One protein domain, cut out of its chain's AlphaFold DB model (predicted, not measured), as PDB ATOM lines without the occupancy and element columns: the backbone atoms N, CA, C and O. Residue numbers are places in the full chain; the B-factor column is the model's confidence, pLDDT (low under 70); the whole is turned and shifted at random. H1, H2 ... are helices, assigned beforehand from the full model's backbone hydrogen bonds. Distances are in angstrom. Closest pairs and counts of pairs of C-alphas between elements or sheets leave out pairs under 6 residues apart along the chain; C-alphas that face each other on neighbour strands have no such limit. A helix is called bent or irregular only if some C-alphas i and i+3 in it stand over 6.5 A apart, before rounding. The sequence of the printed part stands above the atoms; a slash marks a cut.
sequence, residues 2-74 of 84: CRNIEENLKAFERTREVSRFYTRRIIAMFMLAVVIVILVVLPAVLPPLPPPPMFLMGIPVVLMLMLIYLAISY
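This is residues 2 to 74 of the 84 residues of an uncharacterized protein of Brassica oleracea (UniProt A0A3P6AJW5). One very long helix, H1, makes the length of the model, and a shorter helix, H2, folds back along part of it at a distance, so that the two are the unequal arms of a narrow, open U. The turn of the U is the link of residues 46 to 54, and between the arms there is an empty gap. The printed part has 73 residues with two named helices, H1 then H2 along the chain, and no named strand; the class is all helix. The whole is extended, with a radius of gyration of the C-alphas of 19.2 A, a rod that spans 67 by 21 by 9 A.

Find C-alpha 2 at (9.006, -27.745, -3.962); from there H1, residues 2 to 45, runs 61.4 A to C-alpha 45 at (20.875, -50.538, 51.844). H1 is neither bent nor irregular, but only just: C-alphas 40 and 43 are 6.0 A apart. H2, residues 55 to 73, runs 26.9 A and ends with C-alpha 73 at (17.296, -28.614, 17.557).

Look first at H1, whose N-to-C direction is (0.18, -0.34, 0.92), then at H2, whose direction is (-0.05, 0.24, -0.97). H1 and H2 are apart, with no C-alpha of the one within 8 A of the other. On the backbone, the O i to N i+4 pairs within hydrogen-bond range are 39 of 40 in H1 and 12 of 15 in H2.

The two C-alphas farthest apart, those of Cys 2 and Pro 47, are 66.8 A apart. The printed part has no cut, and the link from H1 to H2 is short, with 9 residues. Mean pLDDT of the printed part is 73.3; look for values under 70 at residue 2, residues 40 to 58 and residue 74.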
ATOM      1  N   CYS A   2       9.423 -28.312  -5.265       64.56
ATOM      2  CA  CYS A   2       9.006 -27.745  -3.962       64.56
ATOM      3  C   CYS A   2       7.848 -28.476  -3.257       64.56
ATOM      4  O   CYS A   2       7.891 -28.638  -2.044       64.56
ATOM      5  N   ARG A   3       6.852 -28.981  -4.000       77.06
ATOM      6  CA  ARG A   3       5.719 -29.734  -3.422       77.06
ATOM      7  C   ARG A   3       6.170 -30.971  -2.630       77.06
ATOM      8  O   ARG A   3       5.662 -31.222  -1.551       77.06
ATOM      9  N   ASN A   4       7.201 -31.662  -3.120       72.88
ATOM     10  CA  ASN A   4       7.766 -32.845  -2.471       72.88
ATOM     11  C   ASN A   4       8.477 -32.491  -1.153       72.88
ATOM     12  O   ASN A   4       8.467 -33.272  -0.210       72.88
ATOM     13  N   ILE A   5       9.094 -31.310  -1.064       77.75
ATOM     14  CA  ILE A   5       9.787 -30.861   0.153       77.75
ATOM     15  C   ILE A   5       8.768 -30.547   1.255       77.75
ATOM     16  O   ILE A   5       8.970 -30.944   2.398       77.75
ATOM     17  N   GLU A   6       7.647 -29.905   0.911       80.69
ATOM     18  CA  GLU A   6       6.584 -29.591   1.875       80.69
ATOM     19  C   GLU A   6       5.906 -30.857   2.428       80.69
ATOM     20  O   GLU A   6       5.615 -30.940   3.621       80.69
ATOM     21  N   GLU A   7       5.715 -31.878   1.589       81.19
ATOM     22  CA  GLU A   7       5.184 -33.180   2.017       81.19
ATOM     23  C   GLU A   7       6.132 -33.899   2.985       81.19
ATOM     24  O   GLU A   7       5.690 -34.416   4.015       81.19
ATOM     25  N   ASN A   8       7.440 -33.864   2.716       70.31
ATOM     26  CA  ASN A   8       8.446 -34.426   3.617       70.31
ATOM     27  C   ASN A   8       8.555 -33.633   4.928       70.31
ATOM     28  O   ASN A   8       8.736 -34.235   5.984       70.31
ATOM     29  N   LEU A   9       8.387 -32.306   4.892       81.56
ATOM     30  CA  LEU A   9       8.384 -31.467   6.092       81.56
ATOM     31  C   LEU A   9       7.171 -31.768   6.982       81.56
ATOM     32  O   LEU A   9       7.333 -31.950   8.185       81.56
ATOM     33  N   LYS A  10       5.975 -31.910   6.396       80.56
ATOM     34  CA  LYS A  10       4.754 -32.304   7.121       80.56
ATOM     35  C   LYS A  10       4.864 -33.718   7.703       80.56
ATOM     36  O   LYS A  10       4.444 -33.956   8.836       80.56
ATOM     37  N   ALA A  11       5.462 -34.655   6.964       78.75
ATOM     38  CA  ALA A  11       5.735 -36.006   7.455       78.75
ATOM     39  C   ALA A  11       6.772 -36.010   8.593       78.75
ATOM     40  O   ALA A  11       6.614 -36.735   9.582       78.75
ATOM     41  N   PHE A  12       7.800 -35.165   8.495       77.75
ATOM     42  CA  PHE A  12       8.814 -35.002   9.530       77.75
ATOM     43  C   PHE A  12       8.254 -34.324  10.785       77.75
ATOM     44  O   PHE A  12       8.542 -34.776  11.890       77.75
ATOM     45  N   GLU A  13       7.406 -33.301  10.648       82.75
ATOM     46  CA  GLU A  13       6.746 -32.630  11.775       82.75
ATOM     47  C   GLU A  13       5.844 -33.600  12.539       82.75
ATOM     48  O   GLU A  13       5.979 -33.734  13.757       82.75
ATOM     49  N   ARG A  14       5.043 -34.395  11.819       79.50
ATOM     50  CA  ARG A  14       4.242 -35.472  12.416       79.50
ATOM     51  C   ARG A  14       5.130 -36.488  13.145       79.50
ATOM     52  O   ARG A  14       4.841 -36.873  14.275       79.50
ATOM     53  N   THR A  15       6.250 -36.879  12.538       76.88
ATOM     54  CA  THR A  15       7.242 -37.770  13.169       76.88
ATOM     55  C   THR A  15       7.875 -37.139  14.412       76.88
ATOM     56  O   THR A  15       8.109 -37.834  15.399       76.88
ATOM     57  N   ARG A  16       8.114 -35.822  14.419       74.94
ATOM     58  CA  ARG A  16       8.675 -35.074  15.554       74.94
ATOM     59  C   ARG A  16       7.688 -34.977  16.708       74.94
ATOM     60  O   ARG A  16       8.100 -35.101  17.859       74.94
ATOM     61  N   GLU A  17       6.404 -34.777  16.435       77.88
ATOM     62  CA  GLU A  17       5.362 -34.779  17.465       77.88
ATOM     63  C   GLU A  17       5.207 -36.161  18.105       77.88
ATOM     64  O   GLU A  17       5.233 -36.275  19.335       77.88
ATOM     65  N   VAL A  18       5.168 -37.215  17.281       76.81
ATOM     66  CA  VAL A  18       5.170 -38.610  17.749       76.81
ATOM     67  C   VAL A  18       6.439 -38.904  18.552       76.81
ATOM     68  O   VAL A  18       6.359 -39.460  19.648       76.81
ATOM     69  N   SER A  19       7.600 -38.465  18.066       73.94
ATOM     70  CA  SER A  19       8.889 -38.623  18.744       73.94
ATOM     71  C   SER A  19       8.936 -37.869  20.073       73.94
ATOM     72  O   SER A  19       9.417 -38.412  21.065       73.94
ATOM     73  N   ARG A  20       8.372 -36.657  20.163       79.38
ATOM     74  CA  ARG A  20       8.282 -35.911  21.429       79.38
ATOM     75  C   ARG A  20       7.356 -36.587  22.428       79.38
ATOM     76  O   ARG A  20       7.702 -36.649  23.607       79.38
ATOM     77  N   PHE A  21       6.212 -37.103  21.986       80.50
ATOM     78  CA  PHE A  21       5.316 -37.871  22.850       80.50
ATOM     79  C   PHE A  21       5.991 -39.155  23.348       80.50
ATOM     80  O   PHE A  21       5.978 -39.448  24.545       80.50
ATOM     81  N   TYR A  22       6.655 -39.876  22.446       81.94
ATOM     82  CA  TYR A  22       7.401 -41.089  22.756       81.94
ATOM     83  C   TYR A  22       8.566 -40.819  23.715       81.94
ATOM     84  O   TYR A  22       8.700 -41.498  24.729       81.94
ATOM     85  N   THR A  23       9.336 -39.759  23.474       79.81
ATOM     86  CA  THR A  23      10.432 -39.313  24.343       79.81
ATOM     87  C   THR A  23       9.913 -38.922  25.723       79.81
ATOM     88  O   THR A  23      10.466 -39.366  26.724       79.81
ATOM     89  N   ARG A  24       8.808 -38.166  25.817       81.88
ATOM     90  CA  ARG A  24       8.171 -37.854  27.110       81.88
ATOM     91  C   ARG A  24       7.745 -39.116  27.851       81.88
ATOM     92  O   ARG A  24       7.962 -39.209  29.055       81.88
ATOM     93  N   ARG A  25       7.162 -40.085  27.142       82.88
ATOM     94  CA  ARG A  25       6.748 -41.366  27.722       82.88
ATOM     95  C   ARG A  25       7.949 -42.176  28.212       82.88
ATOM     96  O   ARG A  25       7.888 -42.703  29.317       82.88
ATOM     97  N   ILE A  26       9.035 -42.235  27.440       82.12
ATOM     98  CA  ILE A  26      10.286 -42.888  27.849       82.12
ATOM     99  C   ILE A  26      10.864 -42.210  29.085       82.12
ATOM    100  O   ILE A  26      11.191 -42.901  30.042       82.12
ATOM    101  N   ILE A  27      10.947 -40.879  29.101       80.62
ATOM    102  CA  ILE A  27      11.454 -40.128  30.255       80.62
ATOM    103  C   ILE A  27      10.588 -40.409  31.484       80.62
ATOM    104  O   ILE A  27      11.129 -40.690  32.544       80.62
ATOM    105  N   ALA A  28       9.259 -40.400  31.358       82.19
ATOM    106  CA  ALA A  28       8.365 -40.711  32.472       82.19
ATOM    107  C   ALA A  28       8.571 -42.142  33.000       82.19
ATOM    108  O   ALA A  28       8.684 -42.336  34.207       82.19
ATOM    109  N   MET A  29       8.676 -43.136  32.112       81.19
ATOM    110  CA  MET A  29       8.961 -44.526  32.489       81.19
ATOM    111  C   MET A  29      10.342 -44.672  33.136       81.19
ATOM    112  O   MET A  29      10.468 -45.368  34.138       81.19
ATOM    113  N   PHE A  30      11.359 -43.989  32.610       79.31
ATOM    114  CA  PHE A  30      12.711 -43.994  33.158       79.31
ATOM    115  C   PHE A  30      12.757 -43.341  34.540       79.31
ATOM    116  O   PHE A  30      13.295 -43.926  35.471       79.31
ATOM    117  N   MET A  31      12.128 -42.177  34.710       77.50
ATOM    118  CA  MET A  31      12.025 -41.498  36.003       77.50
ATOM    119  C   MET A  31      11.292 -42.365  37.027       77.50
ATOM    120  O   MET A  31      11.758 -42.490  38.153       77.50
ATOM    121  N   LEU A  32      10.188 -43.013  36.640       81.88
ATOM    122  CA  LEU A  32       9.481 -43.949  37.513       81.88
ATOM    123  C   LEU A  32      10.343 -45.163  37.867       81.88
ATOM    124  O   LEU A  32      10.398 -45.535  39.033       81.88
ATOM    125  N   ALA A  33      11.050 -45.749  36.901       77.19
ATOM    126  CA  ALA A  33      11.962 -46.861  37.149       77.19
ATOM    127  C   ALA A  33      13.089 -46.458  38.108       77.19
ATOM    128  O   ALA A  33      13.360 -47.180  39.060       77.19
ATOM    129  N   VAL A  34      13.691 -45.283  37.918       81.19
ATOM    130  CA  VAL A  34      14.700 -44.724  38.827       81.19
ATOM    131  C   VAL A  34      14.112 -44.523  40.223       81.19
ATOM    132  O   VAL A  34      14.723 -44.946  41.197       81.19
ATOM    133  N   VAL A  35      12.913 -43.949  40.341       79.31
ATOM    134  CA  VAL A  35      12.233 -43.768  41.634       79.31
ATOM    135  C   VAL A  35      11.956 -45.106  42.311       79.31
ATOM    136  O   VAL A  35      12.192 -45.220  43.506       79.31
ATOM    137  N   ILE A  36      11.506 -46.126  41.576       80.12
ATOM    138  CA  ILE A  36      11.254 -47.471  42.115       80.12
ATOM    139  C   ILE A  36      12.561 -48.121  42.559       80.12
ATOM    140  O   ILE A  36      12.633 -48.642  43.666       80.12
ATOM    141  N   VAL A  37      13.606 -48.067  41.733       77.31
ATOM    142  CA  VAL A  37      14.929 -48.594  42.084       77.31
ATOM    143  C   VAL A  37      15.444 -47.902  43.334       77.31
ATOM    144  O   VAL A  37      15.921 -48.574  44.237       77.31
ATOM    145  N   ILE A  38      15.281 -46.586  43.446       72.31
ATOM    146  CA  ILE A  38      15.666 -45.871  44.658       72.31
ATOM    147  C   ILE A  38      14.772 -46.284  45.825       72.31
ATOM    148  O   ILE A  38      15.300 -46.619  46.867       72.31
ATOM    149  N   LEU A  39      13.453 -46.369  45.676       71.25
ATOM    150  CA  LEU A  39      12.552 -46.823  46.740       71.25
ATOM    151  C   LEU A  39      12.791 -48.265  47.186       71.25
ATOM    152  O   LEU A  39      12.402 -48.598  48.295       71.25
ATOM    153  N   VAL A  40      13.386 -49.119  46.354       67.88
ATOM    154  CA  VAL A  40      13.697 -50.514  46.693       67.88
ATOM    155  C   VAL A  40      15.112 -50.638  47.256       67.88
ATOM    156  O   VAL A  40      15.318 -51.322  48.253       67.88
ATOM    157  N   VAL A  41      16.086 -49.946  46.666       64.50
ATOM    158  CA  VAL A  41      17.493 -49.976  47.092       64.50
ATOM    159  C   VAL A  41      17.716 -49.132  48.350       64.50
ATOM    160  O   VAL A  41      18.466 -49.539  49.228       64.50
ATOM    161  N   LEU A  42      17.042 -47.990  48.490       56.84
ATOM    162  CA  LEU A  42      17.167 -47.092  49.644       56.84
ATOM    163  C   LEU A  42      16.784 -47.762  50.979       56.84
ATOM    164  O   LEU A  42      17.575 -47.647  51.911       56.84
ATOM    165  N   PRO A  43      15.662 -48.502  51.107       61.22
ATOM    166  CA  PRO A  43      15.377 -49.266  52.321       61.22
ATOM    167  C   PRO A  43      16.192 -50.561  52.421       61.22
ATOM    168  O   PRO A  43      16.381 -51.061  53.524       61.22
ATOM    169  N   ALA A  44      16.678 -51.117  51.302       61.62
ATOM    170  CA  ALA A  44      17.487 -52.337  51.316       61.62
ATOM    171  C   ALA A  44      18.949 -52.093  51.731       61.62
ATOM    172  O   ALA A  44      19.604 -53.020  52.201       61.62
ATOM    173  N   VAL A  45      19.466 -50.870  51.567       59.47
ATOM    174  CA  VAL A  45      20.875 -50.538  51.844       59.47
ATOM    175  C   VAL A  45      21.060 -49.750  53.149       59.47
ATOM    176  O   VAL A  45      22.175 -49.721  53.663       59.47
ATOM    177  N   LEU A  46      20.013 -49.160  53.743       51.25
ATOM    178  CA  LEU A  46      20.145 -48.430  55.013       51.25
ATOM    179  C   LEU A  46      19.117 -48.858  56.086       51.25
ATOM    180  O   LEU A  46      17.949 -48.480  55.975       51.25
ATOM    181  N   PRO A  47      19.534 -49.509  57.206       58.84
ATOM    182  CA  PRO A  47      18.956 -49.159  58.500       58.84
ATOM    183  C   PRO A  47      19.230 -47.654  58.729       58.84
ATOM    184  O   PRO A  47      20.190 -47.100  58.193       58.84
ATOM    185  N   PRO A  48      18.342 -46.959  59.439       61.62
ATOM    186  CA  PRO A  48      17.981 -45.560  59.206       61.62
ATOM    187  C   PRO A  48      19.179 -44.597  59.257       61.62
ATOM    188  O   PRO A  48      19.880 -44.594  60.261       61.62
ATOM    189  N   LEU A  49      19.370 -43.762  58.220       55.09
ATOM    190  CA  LEU A  49      19.634 -42.301  58.268       55.09
ATOM    191  C   LEU A  49      20.092 -41.739  56.895       55.09
ATOM    192  O   LEU A  49      20.654 -42.464  56.087       55.09
ATOM    193  N   PRO A  50      19.818 -40.453  56.600       56.12
ATOM    194  CA  PRO A  50      19.540 -39.906  55.274       56.12
ATOM    195  C   PRO A  50      20.815 -39.725  54.436       56.12
ATOM    196  O   PRO A  50      21.636 -38.858  54.752       56.12
ATOM    197  N   PRO A  51      21.005 -40.490  53.348       54.00
ATOM    198  CA  PRO A  51      22.155 -40.287  52.492       54.00
ATOM    199  C   PRO A  51      21.983 -38.984  51.682       54.00
ATOM    200  O   PRO A  51      20.883 -38.702  51.196       54.00
ATOM    201  N   PRO A  52      23.052 -38.172  51.554       56.94
ATOM    202  CA  PRO A  52      23.026 -36.833  50.970       56.94
ATOM    203  C   PRO A  52      22.369 -36.794  49.582       56.94
ATOM    204  O   PRO A  52      22.569 -37.716  48.787       56.94
ATOM    205  N   PRO A  53      21.615 -35.728  49.259       63.00
ATOM    206  CA  PRO A  53      20.747 -35.653  48.088       63.00
ATOM    207  C   PRO A  53      21.544 -35.592  46.776       63.00
ATOM    208  O   PRO A  53      21.692 -34.537  46.164       63.00
ATOM    209  N   MET A  54      22.002 -36.745  46.280       56.97
ATOM    210  CA  MET A  54      22.574 -36.891  44.931       56.97
ATOM    211  C   MET A  54      21.563 -36.519  43.834       56.97
ATOM    212  O   MET A  54      21.947 -36.150  42.727       56.97
ATOM    213  N   PHE A  55      20.269 -36.515  44.163       58.00
ATOM    214  CA  PHE A  55      19.204 -35.957  43.332       58.00
ATOM    215  C   PHE A  55      19.458 -34.502  42.911       58.00
ATOM    216  O   PHE A  55      19.128 -34.145  41.781       58.00
ATOM    217  N   LEU A  56      20.085 -33.676  43.765       58.56
ATOM    218  CA  LEU A  56      20.413 -32.290  43.410       58.56
ATOM    219  C   LEU A  56      21.421 -32.211  42.258       58.56
ATOM    220  O   LEU A  56      21.356 -31.261  41.486       58.56
ATOM    221  N   MET A  57      22.309 -33.201  42.104       60.19
ATOM    222  CA  MET A  57      23.227 -33.281  40.959       60.19
ATOM    223  C   MET A  57      22.581 -33.869  39.699       60.19
ATOM    224  O   MET A  57      23.099 -33.669  38.604       60.19
ATOM    225  N   GLY A  58      21.417 -34.516  39.800       63.31
ATOM    226  CA  GLY A  58      20.645 -34.918  38.621       63.31
ATOM    227  C   GLY A  58      20.099 -33.714  37.846       63.31
ATOM    228  O   GLY A  58      20.152 -33.690  36.618       63.31
ATOM    229  N   ILE A  59      19.640 -32.681  38.560       74.06
ATOM    230  CA  ILE A  59      19.087 -31.442  37.987       74.06
ATOM    231  C   ILE A  59      20.051 -30.772  36.982       74.06
ATOM    232  O   ILE A  59      19.635 -30.541  35.844       74.06
ATOM    233  N   PRO A  60      21.328 -30.485  37.317       75.38
ATOM    234  CA  PRO A  60      22.259 -29.858  36.382       75.38
ATOM    235  C   PRO A  60      22.603 -30.745  35.176       75.38
ATOM    236  O   PRO A  60      22.745 -30.223  34.073       75.38
ATOM    237  N   VAL A  61      22.683 -32.071  35.334       78.19
ATOM    238  CA  VAL A  61      22.972 -32.993  34.217       78.19
ATOM    239  C   VAL A  61      21.796 -33.067  33.241       78.19
ATOM    240  O   VAL A  61      21.988 -33.012  32.026       78.19
ATOM    241  N   VAL A  62      20.564 -33.122  33.757       79.56
ATOM    242  CA  VAL A  62      19.348 -33.079  32.930       79.56
ATOM    243  C   VAL A  62      19.245 -31.743  32.190       79.56
ATOM    244  O   VAL A  62      18.934 -31.740  30.998       79.56
ATOM    245  N   LEU A  63      19.564 -30.621  32.847       78.75
ATOM    246  CA  LEU A  63      19.627 -29.306  32.200       78.75
ATOM    247  C   LEU A  63      20.688 -29.260  31.091       78.75
ATOM    248  O   LEU A  63      20.383 -28.771  30.008       78.75
ATOM    249  N   MET A  64      21.888 -29.814  31.302       78.88
ATOM    250  CA  MET A  64      22.914 -29.903  30.252       78.88
ATOM    251  C   MET A  64      22.429 -30.697  29.038       78.88
ATOM    252  O   MET A  64      22.557 -30.223  27.911       78.88
ATOM    253  N   LEU A  65      21.827 -31.870  29.248       83.56
ATOM    254  CA  LEU A  65      21.276 -32.671  28.152       83.56
ATOM    255  C   LEU A  65      20.160 -31.925  27.414       83.56
ATOM    256  O   LEU A  65      20.096 -31.969  26.184       83.56
ATOM    257  N   MET A  66      19.311 -31.201  28.149       75.88
ATOM    258  CA  MET A  66      18.247 -30.405  27.550       75.88
ATOM    259  C   MET A  66      18.800 -29.231  26.731       75.88
ATOM    260  O   MET A  66      18.296 -28.970  25.641       75.88
ATOM    261  N   LEU A  67      19.852 -28.561  27.211       80.38
ATOM    262  CA  LEU A  67      20.540 -27.479  26.501       80.38
ATOM    263  C   LEU A  67      21.260 -27.980  25.245       80.38
ATOM    264  O   LEU A  67      21.160 -27.340  24.204       80.38
ATOM    265  N   ILE A  68      21.928 -29.135  25.307       82.44
ATOM    266  CA  ILE A  68      22.570 -29.763  24.141       82.44
ATOM    267  C   ILE A  68      21.512 -30.124  23.095       82.44
ATOM    268  O   ILE A  68      21.658 -29.792  21.919       82.44
ATOM    269  N   TYR A  69      20.412 -30.746  23.523       82.62
ATOM    270  CA  TYR A  69      19.286 -31.042  22.643       82.62
ATOM    271  C   TYR A  69      18.702 -29.766  22.021       82.62
ATOM    272  O   TYR A  69      18.400 -29.741  20.828       82.62
ATOM    273  N   LEU A  70      18.567 -28.694  22.810       78.06
ATOM    274  CA  LEU A  70      18.065 -27.411  22.334       78.06
ATOM    275  C   LEU A  70      19.020 -26.772  21.320       78.06
ATOM    276  O   LEU A  70      18.549 -26.302  20.294       78.06
ATOM    277  N   ALA A  71      20.331 -26.818  21.549       77.44
ATOM    278  CA  ALA A  71      21.338 -26.298  20.626       77.44
ATOM    279  C   ALA A  71      21.356 -27.055  19.286       77.44
ATOM    280  O   ALA A  71      21.489 -26.441  18.231       77.44
ATOM    281  N   ILE A  72      21.171 -28.380  19.315       76.94
ATOM    282  CA  ILE A  72      21.065 -29.197  18.097       76.94
ATOM    283  C   ILE A  72      19.735 -28.931  17.380       76.94
ATOM    284  O   ILE A  72      19.690 -28.857  16.154       76.94
ATOM    285  N   SER A  73      18.636 -28.797  18.128       75.44
ATOM    286  CA  SER A  73      17.296 -28.614  17.557       75.44
ATOM    287  C   SER A  73      17.004 -27.177  17.112       75.44
ATOM    288  O   SER A  73      16.107 -26.988  16.291       75.44
ATOM    289  N   TYR A  74      17.686 -26.189  17.681       68.81
ATOM    290  CA  TYR A  74      17.580 -24.767  17.369       68.81
ATOM    291  C   TYR A  74      18.995 -24.228  17.135       68.81
ATOM    292  O   TYR A  74      19.523 -23.499  17.979       68.81
TER     293      TYR A  74